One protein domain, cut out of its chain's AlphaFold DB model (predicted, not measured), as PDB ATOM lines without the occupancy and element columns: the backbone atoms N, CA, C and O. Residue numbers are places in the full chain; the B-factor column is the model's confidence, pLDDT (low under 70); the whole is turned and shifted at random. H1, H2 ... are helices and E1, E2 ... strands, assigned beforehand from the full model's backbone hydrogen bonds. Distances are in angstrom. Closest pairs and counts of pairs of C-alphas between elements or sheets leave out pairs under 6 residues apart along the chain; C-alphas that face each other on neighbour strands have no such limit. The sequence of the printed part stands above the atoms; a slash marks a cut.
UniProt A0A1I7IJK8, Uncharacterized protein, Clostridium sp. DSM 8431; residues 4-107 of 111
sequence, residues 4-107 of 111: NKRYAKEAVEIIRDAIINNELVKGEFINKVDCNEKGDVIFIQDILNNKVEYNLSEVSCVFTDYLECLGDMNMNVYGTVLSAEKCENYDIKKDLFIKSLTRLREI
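AT A GLANCE: This is residues 4 to 107 of the 111 residues of an uncharacterized protein of Clostridium sp. DSM 8431 (UniProt A0A1I7IJK8). A small three-stranded sheet has H1 lying along one face and the first part of H2 over the same face, while H3 runs back side by side with H1, off the sheet. The unnamed stretch of residues 73 to 89 loops out from H2 to H3 at one end. The printed part has 104 residues, with three named helices and three named strands in the order H1 E1 E2 E3 H2 H3; the antiparallel sheet, ordered E1 - E2 - E3, is a meander, each strand the neighbour of the one before. The class is mixed, helices and strands; the whole is compact, with a radius of gyration of the C-alphas of 13.6 A and spans of 42 by 29 by 18 A.

IN THESE COORDINATES: H1, residues 4 to 21, begins at C-alpha 4 (18.817, 53.288, -42.865) and is 25.0 A long. E1 is residues 30 to 35, 14.8 A; E2 is 41 to 46, 16.5 A; E3 is 51 to 55, 13.3 A. H2, residues 61 to 72, is 15.9 A long. H3, residues 90 to 107, is 25.7 A long and ends at C-alpha 107 (14.188, 50.847, -35.755).

HOW THE PARTS SIT: E1 and E2 form a hairpin, with N 34 and O 43 within hydrogen-bond range at 2.9 A; E2 and E3 form another, with N 42 and O 54 at 2.8 A. H1 and H2 are on the same face, two layers of helices and sheet. H1 is over E1 and E2 at a height over the sheet of 8.4 A, its closest C-alphas to E1 being Val 12 and Asp 34, 6.0 A. H2 is only just over E3, on which 3 of its C-alphas fall, at a height of 11.1 A. H3 is not on the sheet but touches H1, closest at the C-alphas of Ile 14 and Ser 100, 6.0 A, at a shallow tilt of 17 degrees, opposite ways. H2 is close to but not clearly touching H3, the closest C-alphas being Phe 63 and Leu 101, 7.8 A. In H1, H2 and H3 every O i to N i+4 pair is within hydrogen-bond range.

THE WHOLE: The two C-alphas farthest apart, of Lys 38 and Lys 86, are 42.1 A apart. The printed part has no cut, and the link from H2 to H3 is long, 17 residues. The mean pLDDT of the printed part is 75.1, with low confidence at residues 20, 22 to 28, 65 to 88 and 90.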
ATOM      1  N   ASN A   4      20.233  53.010 -42.621       89.50
ATOM      2  CA  ASN A   4      18.817  53.288 -42.865       89.50
ATOM      3  C   ASN A   4      18.242  52.360 -43.938       89.50
ATOM      4  O   ASN A   4      17.177  51.789 -43.769       89.50
ATOM      5  N   LYS A   5      19.003  52.063 -44.998       92.44
ATOM      6  CA  LYS A   5      18.581  51.120 -46.048       92.44
ATOM      7  C   LYS A   5      18.469  49.677 -45.556       92.44
ATOM      8  O   LYS A   5      17.703  48.903 -46.123       92.44
ATOM      9  N   ARG A   6      19.241  49.289 -44.539       94.38
ATOM     10  CA  ARG A   6      19.074  47.987 -43.883       94.38
ATOM     11  C   ARG A   6      17.800  47.984 -43.040       94.38
ATOM     12  O   ARG A   6      16.999  47.071 -43.202       94.38
ATOM     13  N   TYR A   7      17.610  49.000 -42.204       96.25
ATOM     14  CA  TYR A   7      16.427  49.114 -41.354       96.25
ATOM     15  C   TYR A   7      15.128  49.268 -42.148       96.25
ATOM     16  O   TYR A   7      14.139  48.636 -41.806       96.25
ATOM     17  N   ALA A   8      15.132  50.007 -43.255       95.81
ATOM     18  CA  ALA A   8      13.975  50.122 -44.135       95.81
ATOM     19  C   ALA A   8      13.571  48.772 -44.734       95.81
ATOM     20  O   ALA A   8      12.393  48.436 -44.750       95.81
ATOM     21  N   LYS A   9      14.538  47.967 -45.191       95.62
ATOM     22  CA  LYS A   9      14.253  46.618 -45.704       95.62
ATOM     23  C   LYS A   9      13.670  45.710 -44.627       95.62
ATOM     24  O   LYS A   9      12.704  45.007 -44.891       95.62
ATOM     25  N   GLU A  10      14.238  45.769 -43.430       96.12
ATOM     26  CA  GLU A  10      13.736  45.031 -42.275       96.12
ATOM     27  C   GLU A  10      12.306  45.466 -41.912       96.12
ATOM     28  O   GLU A  10      11.433  44.623 -41.728       96.12
ATOM     29  N   ALA A  11      12.026  46.773 -41.901       94.81
ATOM     30  CA  ALA A  11      10.685  47.299 -41.669       94.81
ATOM     31  C   ALA A  11       9.688  46.829 -42.742       94.81
ATOM     32  O   ALA A  11       8.589  46.404 -42.397       94.81
ATOM     33  N   VAL A  12      10.072  46.827 -44.027       94.81
ATOM     34  CA  VAL A  12       9.237  46.286 -45.118       94.81
ATOM     35  C   VAL A  12       8.886  44.819 -44.875       94.81
ATOM     36  O   VAL A  12       7.733  44.441 -45.068       94.81
ATOM     37  N   GLU A  13       9.850  43.994 -44.463       94.06
ATOM     38  CA  GLU A  13       9.618  42.576 -44.157       94.06
ATOM     39  C   GLU A  13       8.647  42.414 -42.980       94.06
ATOM     40  O   GLU A  13       7.639  41.722 -43.117       94.06
ATOM     41  N   ILE A  14       8.876  43.138 -41.878       92.00
ATOM     42  CA  ILE A  14       8.003  43.120 -40.693       92.00
ATOM     43  C   ILE A  14       6.569  43.530 -41.050       92.00
ATOM     44  O   ILE A  14       5.615  42.872 -40.635       92.00
ATOM     45  N   ILE A  15       6.409  44.614 -41.813       88.56
ATOM     46  CA  ILE A  15       5.099  45.140 -42.209       88.56
ATOM     47  C   ILE A  15       4.394  44.161 -43.142       88.56
ATOM     48  O   ILE A  15       3.215  43.886 -42.941       88.56
ATOM     49  N   ARG A  16       5.093  43.606 -44.142       87.19
ATOM     50  CA  ARG A  16       4.513  42.598 -45.040       87.19
ATOM     51  C   ARG A  16       4.027  41.390 -44.262       87.19
ATOM     52  O   ARG A  16       2.893  40.978 -44.469       87.19
ATOM     53  N   ASP A  17       4.837  40.860 -43.354       84.94
ATOM     54  CA  ASP A  17       4.445  39.696 -42.564       84.94
ATOM     55  C   ASP A  17       3.273  40.009 -41.634       84.94
ATOM     56  O   ASP A  17       2.312  39.242 -41.575       84.94
ATOM     57  N   ALA A  18       3.302  41.154 -40.951       79.31
ATOM     58  CA  ALA A  18       2.213  41.566 -40.076       79.31
ATOM     59  C   ALA A  18       0.906  41.784 -40.855       79.31
ATOM     60  O   ALA A  18      -0.139  41.307 -40.439       79.31
ATOM     61  N   ILE A  19       0.943  42.454 -42.002       74.75
ATOM     62  CA  ILE A  19      -0.265  42.805 -42.754       74.75
ATOM     63  C   ILE A  19      -0.796  41.639 -43.593       74.75
ATOM     64  O   ILE A  19      -2.006  41.481 -43.727       74.75
ATOM     65  N   ILE A  20       0.076  40.846 -44.216       69.62
ATOM     66  CA  ILE A  20      -0.349  39.774 -45.128       69.62
ATOM     67  C   ILE A  20      -0.706  38.515 -44.335       69.62
ATOM     68  O   ILE A  20      -1.695  37.853 -44.652       69.62
ATOM     69  N   ASN A  21       0.078  38.192 -43.298       70.00
ATOM     70  CA  ASN A  21      -0.006  36.901 -42.613       70.00
ATOM     71  C   ASN A  21      -0.651  36.975 -41.220       70.00
ATOM     72  O   ASN A  21      -1.092  35.941 -40.715       70.00
ATOM     73  N   ASN A  22      -0.726  38.148 -40.574       65.88
ATOM     74  CA  ASN A  22      -1.386  38.274 -39.273       65.88
ATOM     75  C   ASN A  22      -2.852  38.687 -39.446       65.88
ATOM     76  O   ASN A  22      -3.162  39.830 -39.767       65.88
ATOM     77  N   GLU A  23      -3.766  37.758 -39.167       63.06
ATOM     78  CA  GLU A  23      -5.217  37.991 -39.213       63.06
ATOM     79  C   GLU A  23      -5.685  39.167 -38.339       63.06
ATOM     80  O   GLU A  23      -6.740  39.732 -38.609       63.06
ATOM     81  N   LEU A  24      -4.905  39.564 -37.325       58.84
ATOM     82  CA  LEU A  24      -5.203  40.725 -36.479       58.84
ATOM     83  C   LEU A  24      -4.998  42.071 -37.194       58.84
ATOM     84  O   LEU A  24      -5.531  43.078 -36.742       58.84
ATOM     85  N   VAL A  25      -4.217  42.098 -38.276       59.31
ATOM     86  CA  VAL A  25      -3.802  43.317 -39.000       59.31
ATOM     87  C   VAL A  25      -4.045  43.167 -40.504       59.31
ATOM     88  O   VAL A  25      -3.483  43.906 -41.312       59.31
ATOM     89  N   LYS A  26      -4.841  42.170 -40.906       58.97
ATOM     90  CA  LYS A  26      -4.950  41.770 -42.305       58.97
ATOM     91  C   LYS A  26      -5.410  42.938 -43.173       58.97
ATOM     92  O   LYS A  26      -6.558  43.370 -43.095       58.97
ATOM     93  N   GLY A  27      -4.524  43.421 -44.037       62.72
ATOM     94  CA  GLY A  27      -4.831  44.475 -44.997       62.72
ATOM     95  C   GLY A  27      -5.296  43.868 -46.311       62.72
ATOM     96  O   GLY A  27      -4.508  43.786 -47.247       62.72
ATOM     97  N   GLU A  28      -6.562  43.444 -46.404       61.03
ATOM     98  CA  GLU A  28      -7.118  42.803 -47.618       61.03
ATOM     99  C   GLU A  28      -7.032  43.680 -48.880       61.03
ATOM    100  O   GLU A  28      -7.170  43.194 -50.000       61.03
ATOM    101  N   PHE A  29      -6.748  44.967 -48.696       70.38
ATOM    102  CA  PHE A  29      -6.604  45.954 -49.755       70.38
ATOM    103  C   PHE A  29      -5.149  46.320 -50.061       70.38
ATOM    104  O   PHE A  29      -4.934  47.168 -50.917       70.38
ATOM    105  N   ILE A  30      -4.144  45.716 -49.413       79.19
ATOM    106  CA  ILE A  30      -2.730  46.030 -49.667       79.19
ATOM    107  C   ILE A  30      -2.185  45.168 -50.806       79.19
ATOM    108  O   ILE A  30      -2.230  43.943 -50.773       79.19
ATOM    109  N   ASN A  31      -1.623  45.835 -51.810       82.50
ATOM    110  CA  ASN A  31      -1.008  45.223 -52.982       82.50
ATOM    111  C   ASN A  31       0.513  45.098 -52.824       82.50
ATOM    112  O   ASN A  31       1.107  44.076 -53.163       82.50
ATOM    113  N   LYS A  32       1.173  46.145 -52.310       87.88
ATOM    114  CA  LYS A  32       2.637  46.184 -52.214       87.88
ATOM    115  C   LYS A  32       3.109  47.020 -51.028       87.88
ATOM    116  O   LYS A  32       2.568  48.082 -50.764       87.88
ATOM    117  N   VAL A  33       4.184  46.572 -50.384       91.38
ATOM    118  CA  VAL A  33       4.970  47.355 -49.413       91.38
ATOM    119  C   VAL A  33       6.396  47.462 -49.947       91.38
ATOM    120  O   VAL A  33       6.937  46.445 -50.379       91.38
ATOM    121  N   ASP A  34       7.006  48.641 -49.979       94.94
ATOM    122  CA  ASP A  34       8.369  48.853 -50.495       94.94
ATOM    123  C   ASP A  34       9.066  50.001 -49.753       94.94
ATOM    124  O   ASP A  34       8.447  50.662 -48.929       94.94
ATOM    125  N   CYS A  35      10.336  50.271 -50.045       95.19
ATOM    126  CA  CYS A  35      11.044  51.443 -49.528       95.19
ATOM    127  C   CYS A  35      11.771  52.197 -50.643       95.19
ATOM    128  O   CYS A  35      12.093  51.633 -51.690       95.19
ATOM    129  N   ASN A  36      12.074  53.475 -50.427       95.00
ATOM    130  CA  ASN A  36      12.816  54.255 -51.417       95.00
ATOM    131  C   ASN A  36      14.311  53.879 -51.471       95.00
ATOM    132  O   ASN A  36      14.836  53.110 -50.663       95.00
ATOM    133  N   GLU A  37      15.036  54.441 -52.443       91.94
ATOM    134  CA  GLU A  37      16.455  54.117 -52.637       91.94
ATOM    135  C   GLU A  37      17.352  54.548 -51.471       91.94
ATOM    136  O   GLU A  37      18.367  53.880 -51.207       91.94
ATOM    137  N   LYS A  38      16.972  55.647 -50.803       91.81
ATOM    138  CA  LYS A  38      17.653  56.226 -49.638       91.81
ATOM    139  C   LYS A  38      17.442  55.389 -48.374       91.81
ATOM    140  O   LYS A  38      18.348  55.327 -47.545       91.81
ATOM    141  N   GLY A  39      16.316  54.681 -48.288       92.88
ATOM    142  CA  GLY A  39      15.916  53.879 -47.142       92.88
ATOM    143  C   GLY A  39      15.410  54.714 -45.970       92.88
ATOM    144  O   GLY A  39      15.611  54.306 -44.839       92.88
ATOM    145  N   ASP A  40      14.836  55.887 -46.215       94.62
ATOM    146  CA  ASP A  40      14.238  56.761 -45.194       94.62
ATOM    147  C   ASP A  40      12.704  56.800 -45.272       94.62
ATOM    148  O   ASP A  40      12.071  57.273 -44.337       94.62
ATOM    149  N   VAL A  41      12.105  56.255 -46.337       95.25
ATOM    150  CA  VAL A  41      10.647  56.201 -46.525       95.25
ATOM    151  C   VAL A  41      10.203  54.794 -46.914       95.25
ATOM    152  O   VAL A  41      10.796  54.167 -47.801       95.25
ATOM    153  N   ILE A  42       9.141  54.324 -46.261       94.31
ATOM    154  CA  ILE A  42       8.379  53.118 -46.585       94.31
ATOM    155  C   ILE A  42       7.106  53.520 -47.330       94.31
ATOM    156  O   ILE A  42       6.427  54.470 -46.955       94.31
ATOM    157  N   PHE A  43       6.762  52.778 -48.374       92.12
ATOM    158  CA  PHE A  43       5.551  52.964 -49.159       92.12
ATOM    159  C   PHE A  43       4.638  51.764 -48.993       92.12
ATOM    160  O   PHE A  43       5.084  50.623 -49.146       92.12
ATOM    161  N   ILE A  44       3.355  52.025 -48.788       89.00
ATOM    162  CA  ILE A  44       2.309  51.012 -48.861       89.00
ATOM    163  C   ILE A  44       1.373  51.401 -49.994       89.00
ATOM    164  O   ILE A  44       0.896  52.529 -50.069       89.00
ATOM    165  N   GLN A  45       1.164  50.471 -50.914       86.62
ATOM    166  CA  GLN A  45       0.312  50.630 -52.076       86.62
ATOM    167  C   GLN A  45      -0.884  49.696 -51.952       86.62
ATOM    168  O   GLN A  45      -0.708  48.491 -51.746       86.62
ATOM    169  N   ASP A  46      -2.085  50.238 -52.124       83.44
ATOM    170  CA  ASP A  46      -3.319  49.459 -52.131       83.44
ATOM    171  C   ASP A  46      -3.608  48.822 -53.513       83.44
ATOM    172  O   ASP A  46      -2.904  49.053 -54.505       83.44
ATOM    173  N   ILE A  47      -4.649  47.992 -53.593       79.88
ATOM    174  CA  ILE A  47      -5.103  47.349 -54.839       79.88
ATOM    175  C   ILE A  47      -5.650  48.341 -55.881       79.88
ATOM    176  O   ILE A  47      -5.724  48.005 -57.061       79.88
ATOM    177  N   LEU A  48      -6.011  49.560 -55.467       83.31
ATOM    178  CA  LEU A  48      -6.450  50.654 -56.338       83.31
ATOM    179  C   LEU A  48      -5.273  51.513 -56.834       83.31
ATOM    180  O   LEU A  48      -5.472  52.425 -57.635       83.31
ATOM    181  N   ASN A  49      -4.043  51.175 -56.434       83.38
ATOM    182  CA  ASN A  49      -2.799  51.898 -56.691       83.38
ATOM    183  C   ASN A  49      -2.648  53.238 -55.957       83.38
ATOM    184  O   ASN A  49      -1.745  54.006 -56.306       83.38
ATOM    185  N   ASN A  50      -3.445  53.503 -54.922       84.06
ATOM    186  CA  ASN A  50      -3.154  54.603 -54.008       84.06
ATOM    187  C   ASN A  50      -1.922  54.250 -53.178       84.06
ATOM    188  O   ASN A  50      -1.703  53.086 -52.837       84.06
ATOM    189  N   LYS A  51      -1.108  55.258 -52.871       88.12
ATOM    190  CA  LYS A  51       0.129  55.099 -52.106       88.12
ATOM    191  C   LYS A  51       0.082  55.956 -50.857       88.12
ATOM    192  O   LYS A  51      -0.249  57.135 -50.941       88.12
ATOM    193  N   VAL A  52       0.466  55.354 -49.741       88.00
ATOM    194  CA  VAL A  52       0.720  56.030 -48.472       88.00
ATOM    195  C   VAL A  52       2.204  55.897 -48.156       88.00
ATOM    196  O   VAL A  52       2.814  54.856 -48.423       88.00
ATOM    197  N   GLU A  53       2.789  56.970 -47.641       92.69
ATOM    198  CA  GLU A  53       4.213  57.062 -47.341       92.69
ATOM    199  C   GLU A  53       4.416  57.224 -45.838       92.69
ATOM    200  O   GLU A  53       3.714  58.001 -45.196       92.69
ATOM    201  N   TYR A  54       5.398  56.510 -45.300       91.69
ATOM    202  CA  TYR A  54       5.757  56.533 -43.889       91.69
ATOM    203  C   TYR A  54       7.252  56.782 -43.763       91.69
ATOM    204  O   TYR A  54       8.055  56.022 -44.312       91.69
ATOM    205  N   ASN A  55       7.642  57.827 -43.035       95.31
ATOM    206  CA  ASN A  55       9.053  58.022 -42.724       95.31
ATOM    207  C   ASN A  55       9.534  56.891 -41.815       95.31
ATOM    208  O   ASN A  55       8.812  56.423 -40.937       95.31
ATOM    209  N   LEU A  56      10.780  56.462 -41.997       94.62
ATOM    210  CA  LEU A  56      11.359  55.379 -41.206       94.62
ATOM    211  C   LEU A  56      11.405  55.717 -39.704       94.62
ATOM    212  O   LEU A  56      11.340  54.814 -38.877       94.62
ATOM    213  N   SER A  57      11.469  57.008 -39.366       94.75
ATOM    214  CA  SER A  57      11.427  57.536 -37.996       94.75
ATOM    215  C   SER A  57      10.055  57.442 -37.318       94.75
ATOM    216  O   SER A  57       9.960  57.683 -36.120       94.75
ATOM    217  N   GLU A  58       8.998  57.128 -38.066       91.50
ATOM    218  CA  GLU A  58       7.619  56.985 -37.568       91.50
ATOM    219  C   GLU A  58       6.908  55.784 -38.217       91.50
ATOM    220  O   GLU A  58       5.691  55.747 -38.384       91.50
ATOM    221  N   VAL A  59       7.679  54.777 -38.630       90.62
ATOM    222  CA  VAL A  59       7.180  53.642 -39.411       90.62
ATOM    223  C   VAL A  59       6.179  52.771 -38.642       90.62
ATOM    224  O   VAL A  59       5.364  52.078 -39.248       90.62
ATOM    225  N   SER A  60       6.187  52.812 -37.309       88.06
ATOM    226  CA  SER A  60       5.188  52.142 -36.472       88.06
ATOM    227  C   SER A  60       3.782  52.723 -36.647       88.06
ATOM    228  O   SER A  60       2.813  51.994 -36.420       88.06
ATOM    229  N   CYS A  61       3.654  53.964 -37.140       84.94
ATOM    230  CA  CYS A  61       2.368  54.579 -37.477       84.94
ATOM    231  C   CYS A  61       1.638  53.841 -38.608       84.94
ATOM    232  O   CYS A  61       0.420  53.919 -38.699       84.94
ATOM    233  N   VAL A  62       2.339  53.030 -39.413       82.69
ATOM    234  CA  VAL A  62       1.694  52.090 -40.347       82.69
ATOM    235  C   VAL A  62       0.645  51.256 -39.630       82.69
ATOM    236  O   VAL A  62      -0.445  51.048 -40.155       82.69
ATOM    237  N   PHE A  63       0.966  50.771 -38.429       76.38
ATOM    238  CA  PHE A  63       0.013  49.986 -37.673       76.38
ATOM    239  C   PHE A  63      -1.115  50.855 -37.151       76.38
ATOM    240  O   PHE A  63      -2.240  50.418 -37.277       76.38
ATOM    241  N   THR A  64      -0.897  52.068 -36.643       70.12
ATOM    242  CA  THR A  64      -2.024  52.909 -36.198       70.12
ATOM    243  C   THR A  64      -2.935  53.301 -37.349       70.12
ATOM    244  O   THR A  64      -4.131  53.109 -37.225       70.12
ATOM    245  N   ASP A  65      -2.400  53.729 -38.488       69.75
ATOM    246  CA  ASP A  65      -3.194  54.250 -39.605       69.75
ATOM    247  C   ASP A  65      -3.957  53.139 -40.334       69.75
ATOM    248  O   ASP A  65      -5.126  53.297 -40.691       69.75
ATOM    249  N   TYR A  66      -3.327  51.972 -40.527       63.31
ATOM    250  CA  TYR A  66      -4.031  50.817 -41.080       63.31
ATOM    251  C   TYR A  66      -4.945  50.151 -40.049       63.31
ATOM    252  O   TYR A  66      -5.993  49.647 -40.442       63.31
ATOM    253  N   LEU A  67      -4.631  50.185 -38.748       52.19
ATOM    254  CA  LEU A  67      -5.566  49.749 -37.703       52.19
ATOM    255  C   LEU A  67      -6.740  50.729 -37.547       52.19
ATOM    256  O   LEU A  67      -7.846  50.277 -37.284       52.19
ATOM    257  N   GLU A  68      -6.555  52.031 -37.763       43.12
ATOM    258  CA  GLU A  68      -7.620  53.042 -37.786       43.12
ATOM    259  C   GLU A  68      -8.487  52.894 -39.040       43.12
ATOM    260  O   GLU A  68      -9.704  52.868 -38.921       43.12
ATOM    261  N   CYS A  69      -7.914  52.640 -40.223       43.94
ATOM    262  CA  CYS A  69      -8.697  52.266 -41.412       43.94
ATOM    263  C   CYS A  69      -9.463  50.945 -41.229       43.94
ATOM    264  O   CYS A  69     -10.601  50.815 -41.686       43.94
ATOM    265  N   LEU A  70      -8.873  49.971 -40.531       39.34
ATOM    266  CA  LEU A  70      -9.579  48.762 -40.113       39.34
ATOM    267  C   LEU A  70     -10.650  49.080 -39.050       39.34
ATOM    268  O   LEU A  70     -11.648  48.373 -38.991       39.34
ATOM    269  N   GLY A  71     -10.470  50.126 -38.235       36.44
ATOM    270  CA  GLY A  71     -11.342  50.538 -37.125       36.44
ATOM    271  C   GLY A  71     -12.516  51.426 -37.524       36.44
ATOM    272  O   GLY A  71     -13.580  51.363 -36.911       36.44
ATOM    273  N   ASP A  72     -12.358  52.193 -38.593       33.78
ATOM    274  CA  ASP A  72     -13.402  53.048 -39.148       33.78
ATOM    275  C   ASP A  72     -14.283  52.282 -40.145       33.78
ATOM    276  O   ASP A  72     -15.483  52.544 -40.237       33.78
ATOM    277  N   MET A  73     -13.747  51.261 -40.832       37.38
ATOM    278  CA  MET A  73     -14.570  50.297 -41.583       37.38
ATOM    279  C   MET A  73     -15.169  49.193 -40.699       37.38
ATOM    280  O   MET A  73     -16.077  48.478 -41.127       37.38
ATOM    281  N   ASN A  74     -14.691  49.052 -39.462       34.81
ATOM    282  CA  ASN A  74     -15.105  48.015 -38.529       34.81
ATOM    283  C   ASN A  74     -15.092  48.633 -37.131       34.81
ATOM    284  O   ASN A  74     -14.018  48.730 -36.551       34.81
ATOM    285  N   MET A  75     -16.268  49.047 -36.621       32.69
ATOM    286  CA  MET A  75     -16.568  49.805 -35.373       32.69
ATOM    287  C   MET A  75     -16.087  49.153 -34.052       32.69
ATOM    288  O   MET A  75     -16.757  49.079 -33.029       32.69
ATOM    289  N   ASN A  76     -14.919  48.564 -34.129       37.59
ATOM    290  CA  ASN A  76     -14.617  47.280 -33.587       37.59
ATOM    291  C   ASN A  76     -13.093  47.008 -33.779       37.59
ATOM    292  O   ASN A  76     -12.607  45.990 -33.342       37.59
ATOM    293  N   VAL A  77     -12.190  47.872 -34.244       37.94
ATOM    294  CA  VAL A  77     -10.749  47.518 -34.036       37.94
ATOM    295  C   VAL A  77     -10.362  47.380 -32.544       37.94
ATOM    296  O   VAL A  77      -9.426  46.658 -32.207       37.94
ATOM    297  N   TYR A  78     -11.236  47.844 -31.635       35.12
ATOM    298  CA  TYR A  78     -11.309  47.375 -30.240       35.12
ATOM    299  C   TYR A  78     -12.463  46.377 -29.893       35.12
ATOM    300  O   TYR A  78     -12.467  45.831 -28.794       35.12
ATOM    301  N   GLY A  79     -13.398  46.073 -30.810       33.62
ATOM    302  CA  GLY A  79     -14.559  45.138 -30.713       33.62
ATOM    303  C   GLY A  79     -14.792  44.098 -31.871       33.62
ATOM    304  O   GLY A  79     -15.819  43.433 -31.931       33.62
ATOM    305  N   THR A  80     -13.824  43.934 -32.779       36.12
ATOM    306  CA  THR A  80     -13.548  43.112 -33.997       36.12
ATOM    307  C   THR A  80     -12.064  42.696 -33.881       36.12
ATOM    308  O   THR A  80     -11.275  42.922 -34.781       36.12
ATOM    309  N   VAL A  81     -11.503  42.158 -32.801       42.28
ATOM    310  CA  VAL A  81     -12.021  41.566 -31.564       42.28
ATOM    311  C   VAL A  81     -13.474  41.104 -31.652       42.28
ATOM    312  O   VAL A  81     -14.252  41.281 -30.725       42.28
ATOM    313  N   LEU A  82     -13.863  40.456 -32.753       39.91
ATOM    314  CA  LEU A  82     -15.127  39.735 -32.831       39.91
ATOM    315  C   LEU A  82     -14.746  38.439 -32.138       39.91
ATOM    316  O   LEU A  82     -14.360  37.458 -32.761       39.91
ATOM    317  N   SER A  83     -14.631  38.579 -30.812       43.25
ATOM    318  CA  SER A  83     -13.750  37.844 -29.907       43.25
ATOM    319  C   SER A  83     -12.371  37.558 -30.510       43.25
ATOM    320  O   SER A  83     -12.178  36.544 -31.168       43.25
ATOM    321  N   ALA A  84     -11.377  38.392 -30.209       44.56
ATOM    322  CA  ALA A  84      -9.969  37.982 -30.223       44.56
ATOM    323  C   ALA A  84      -9.796  36.535 -29.713       44.56
ATOM    324  O   ALA A  84      -9.123  35.722 -30.326       44.56
ATOM    325  N   GLU A  85     -10.537  36.205 -28.657       45.44
ATOM    326  CA  GLU A  85     -10.617  34.900 -28.003       45.44
ATOM    327  C   GLU A  85     -11.144  33.740 -28.880       45.44
ATOM    328  O   GLU A  85     -11.022  32.588 -28.479       45.44
ATOM    329  N   LYS A  86     -11.720  34.001 -30.065       50.06
ATOM    330  CA  LYS A  86     -12.118  32.969 -31.049       50.06
ATOM    331  C   LYS A  86     -11.152  32.839 -32.225       50.06
ATOM    332  O   LYS A  86     -11.326  31.935 -33.038       50.06
ATOM    333  N   CYS A  87     -10.159  33.720 -32.344       57.53
ATOM    334  CA  CYS A  87      -9.098  33.538 -33.326       57.53
ATOM    335  C   CYS A  87      -8.243  32.346 -32.883       57.53
ATOM    336  O   CYS A  87      -7.696  32.341 -31.778       57.53
ATOM    337  N   GLU A  88      -8.124  31.324 -33.733       65.88
ATOM    338  CA  GLU A  88      -7.206  30.224 -33.452       65.88
ATOM    339  C   GLU A  88      -5.799  30.782 -33.237       65.88
ATOM    340  O   GLU A  88      -5.287  31.565 -34.048       65.88
ATOM    341  N   ASN A  89      -5.176  30.358 -32.134       71.81
ATOM    342  CA  ASN A  89      -3.855  30.811 -31.708       71.81
ATOM    343  C   ASN A  89      -3.772  32.327 -31.443       71.81
ATOM    344  O   ASN A  89      -2.725  32.930 -31.683       71.81
ATOM    345  N   TYR A  90      -4.851  32.941 -30.940       68.12
ATOM    346  CA  TYR A  90      -4.904  34.371 -30.618       68.12
ATOM    347  C   TYR A  90      -3.684  34.873 -29.839       68.12
ATOM    348  O   TYR A  90      -3.053  35.842 -30.256       68.12
ATOM    349  N   ASP A  91      -3.313  34.195 -28.749       72.38
ATOM    350  CA  ASP A  91      -2.189  34.618 -27.905       72.38
ATOM    351  C   ASP A  91      -0.863  34.636 -28.675       72.38
ATOM    352  O   ASP A  91      -0.074  35.569 -28.531       72.38
ATOM    353  N   ILE A  92      -0.646  33.655 -29.559       79.25
ATOM    354  CA  ILE A  92       0.543  33.590 -30.418       79.25
ATOM    355  C   ILE A  92       0.521  34.741 -31.430       79.25
ATOM    356  O   ILE A  92       1.517  35.444 -31.589       79.25
ATOM    357  N   LYS A  93      -0.612  34.973 -32.103       73.81
ATOM    358  CA  LYS A  93      -0.756  36.048 -33.100       73.81
ATOM    359  C   LYS A  93      -0.590  37.435 -32.475       73.81
ATOM    360  O   LYS A  93       0.024  38.311 -33.087       73.81
ATOM    361  N   LYS A  94      -1.087  37.621 -31.251       73.19
ATOM    362  CA  LYS A  94      -0.916  38.840 -30.455       73.19
ATOM    363  C   LYS A  94       0.543  39.053 -30.059       73.19
ATOM    364  O   LYS A  94       1.053  40.154 -30.231       73.19
ATOM    365  N   ASP A  95       1.217  38.021 -29.557       78.31
ATOM    366  CA  ASP A  95       2.636  38.097 -29.192       78.31
ATOM    367  C   ASP A  95       3.516  38.424 -30.410       78.31
ATOM    368  O   ASP A  95       4.374  39.305 -30.344       78.31
ATOM    369  N   LEU A  96       3.240  37.798 -31.561       79.56
ATOM    370  CA  LEU A  96       3.904  38.116 -32.828       79.56
ATOM    371  C   LEU A  96       3.676  39.572 -33.245       79.56
ATOM    372  O   LEU A  96       4.631  40.252 -33.610       79.56
ATOM    373  N   PHE A  97       2.442  40.077 -33.145       79.88
ATOM    374  CA  PHE A  97       2.148  41.479 -33.442       79.88
ATOM    375  C   PHE A  97       2.917  42.436 -32.521       79.88
ATOM    376  O   PHE A  97       3.549  43.377 -32.999       79.88
ATOM    377  N   ILE A  98       2.919  42.177 -31.209       80.00
ATOM    378  CA  ILE A  98       3.643  42.997 -30.229       80.00
ATOM    379  C   ILE A  98       5.146  42.992 -30.525       80.00
ATOM    380  O   ILE A  98       5.777  44.048 -30.465       80.00
ATOM    381  N   LYS A  99       5.722  41.840 -30.886       85.12
ATOM    382  CA  LYS A  99       7.132  41.734 -31.291       85.12
ATOM    383  C   LYS A  99       7.427  42.545 -32.549       85.12
ATOM    384  O   LYS A  99       8.395  43.303 -32.550       85.12
ATOM    385  N   SER A 100       6.580  42.452 -33.574       87.38
ATOM    386  CA  SER A 100       6.702  43.251 -34.799       87.38
ATOM    387  C   SER A 100       6.648  44.753 -34.512       87.38
ATOM    388  O   SER A 100       7.537  45.489 -34.936       87.38
ATOM    389  N   LEU A 101       5.662  45.210 -33.732       85.19
ATOM    390  CA  LEU A 101       5.535  46.614 -33.330       85.19
ATOM    391  C   LEU A 101       6.748  47.087 -32.519       85.19
ATOM    392  O   LEU A 101       7.284  48.165 -32.771       85.19
ATOM    393  N   THR A 102       7.200  46.274 -31.563       87.31
ATOM    394  CA  THR A 102       8.382  46.584 -30.749       87.31
ATOM    395  C   THR A 102       9.610  46.744 -31.635       87.31
ATOM    396  O   THR A 102      10.348  47.714 -31.489       87.31
ATOM    397  N   ARG A 103       9.793  45.850 -32.614       94.44
ATOM    398  CA  ARG A 103      10.940  45.911 -33.514       94.44
ATOM    399  C   ARG A 103      10.917  47.137 -34.426       94.44
ATOM    400  O   ARG A 103      11.965  47.739 -34.638       94.44
ATOM    401  N   LEU A 104       9.745  47.549 -34.915       91.62
ATOM    402  CA  LEU A 104       9.612  48.807 -35.658       91.62
ATOM    403  C   LEU A 104       9.994  50.017 -34.792       91.62
ATOM    404  O   LEU A 104      10.734  50.875 -35.254       91.62
ATOM    405  N   ARG A 105       9.591  50.050 -33.518       90.94
ATOM    406  CA  ARG A 105       9.980  51.125 -32.586       90.94
ATOM    407  C   ARG A 105      11.472  51.158 -32.269       90.94
ATOM    408  O   ARG A 105      12.056  52.224 -32.104       90.94
ATOM    409  N   GLU A 106      12.113  49.996 -32.192       94.94
ATOM    410  CA  GLU A 106      13.572  49.928 -32.073       94.94
ATOM    411  C   GLU A 106      14.267  50.481 -33.320       94.94
ATOM    412  O   GLU A 106      15.315  51.109 -33.198       94.94
ATOM    413  N   ILE A 107      13.694  50.256 -34.509       94.81
ATOM    414  CA  ILE A 107      14.188  50.847 -35.755       94.81
ATOM    415  C   ILE A 107      14.062  52.370 -35.701       94.81
ATOM    416  O   ILE A 107      15.060  53.039 -35.947       94.81
TER     417      ILE A 107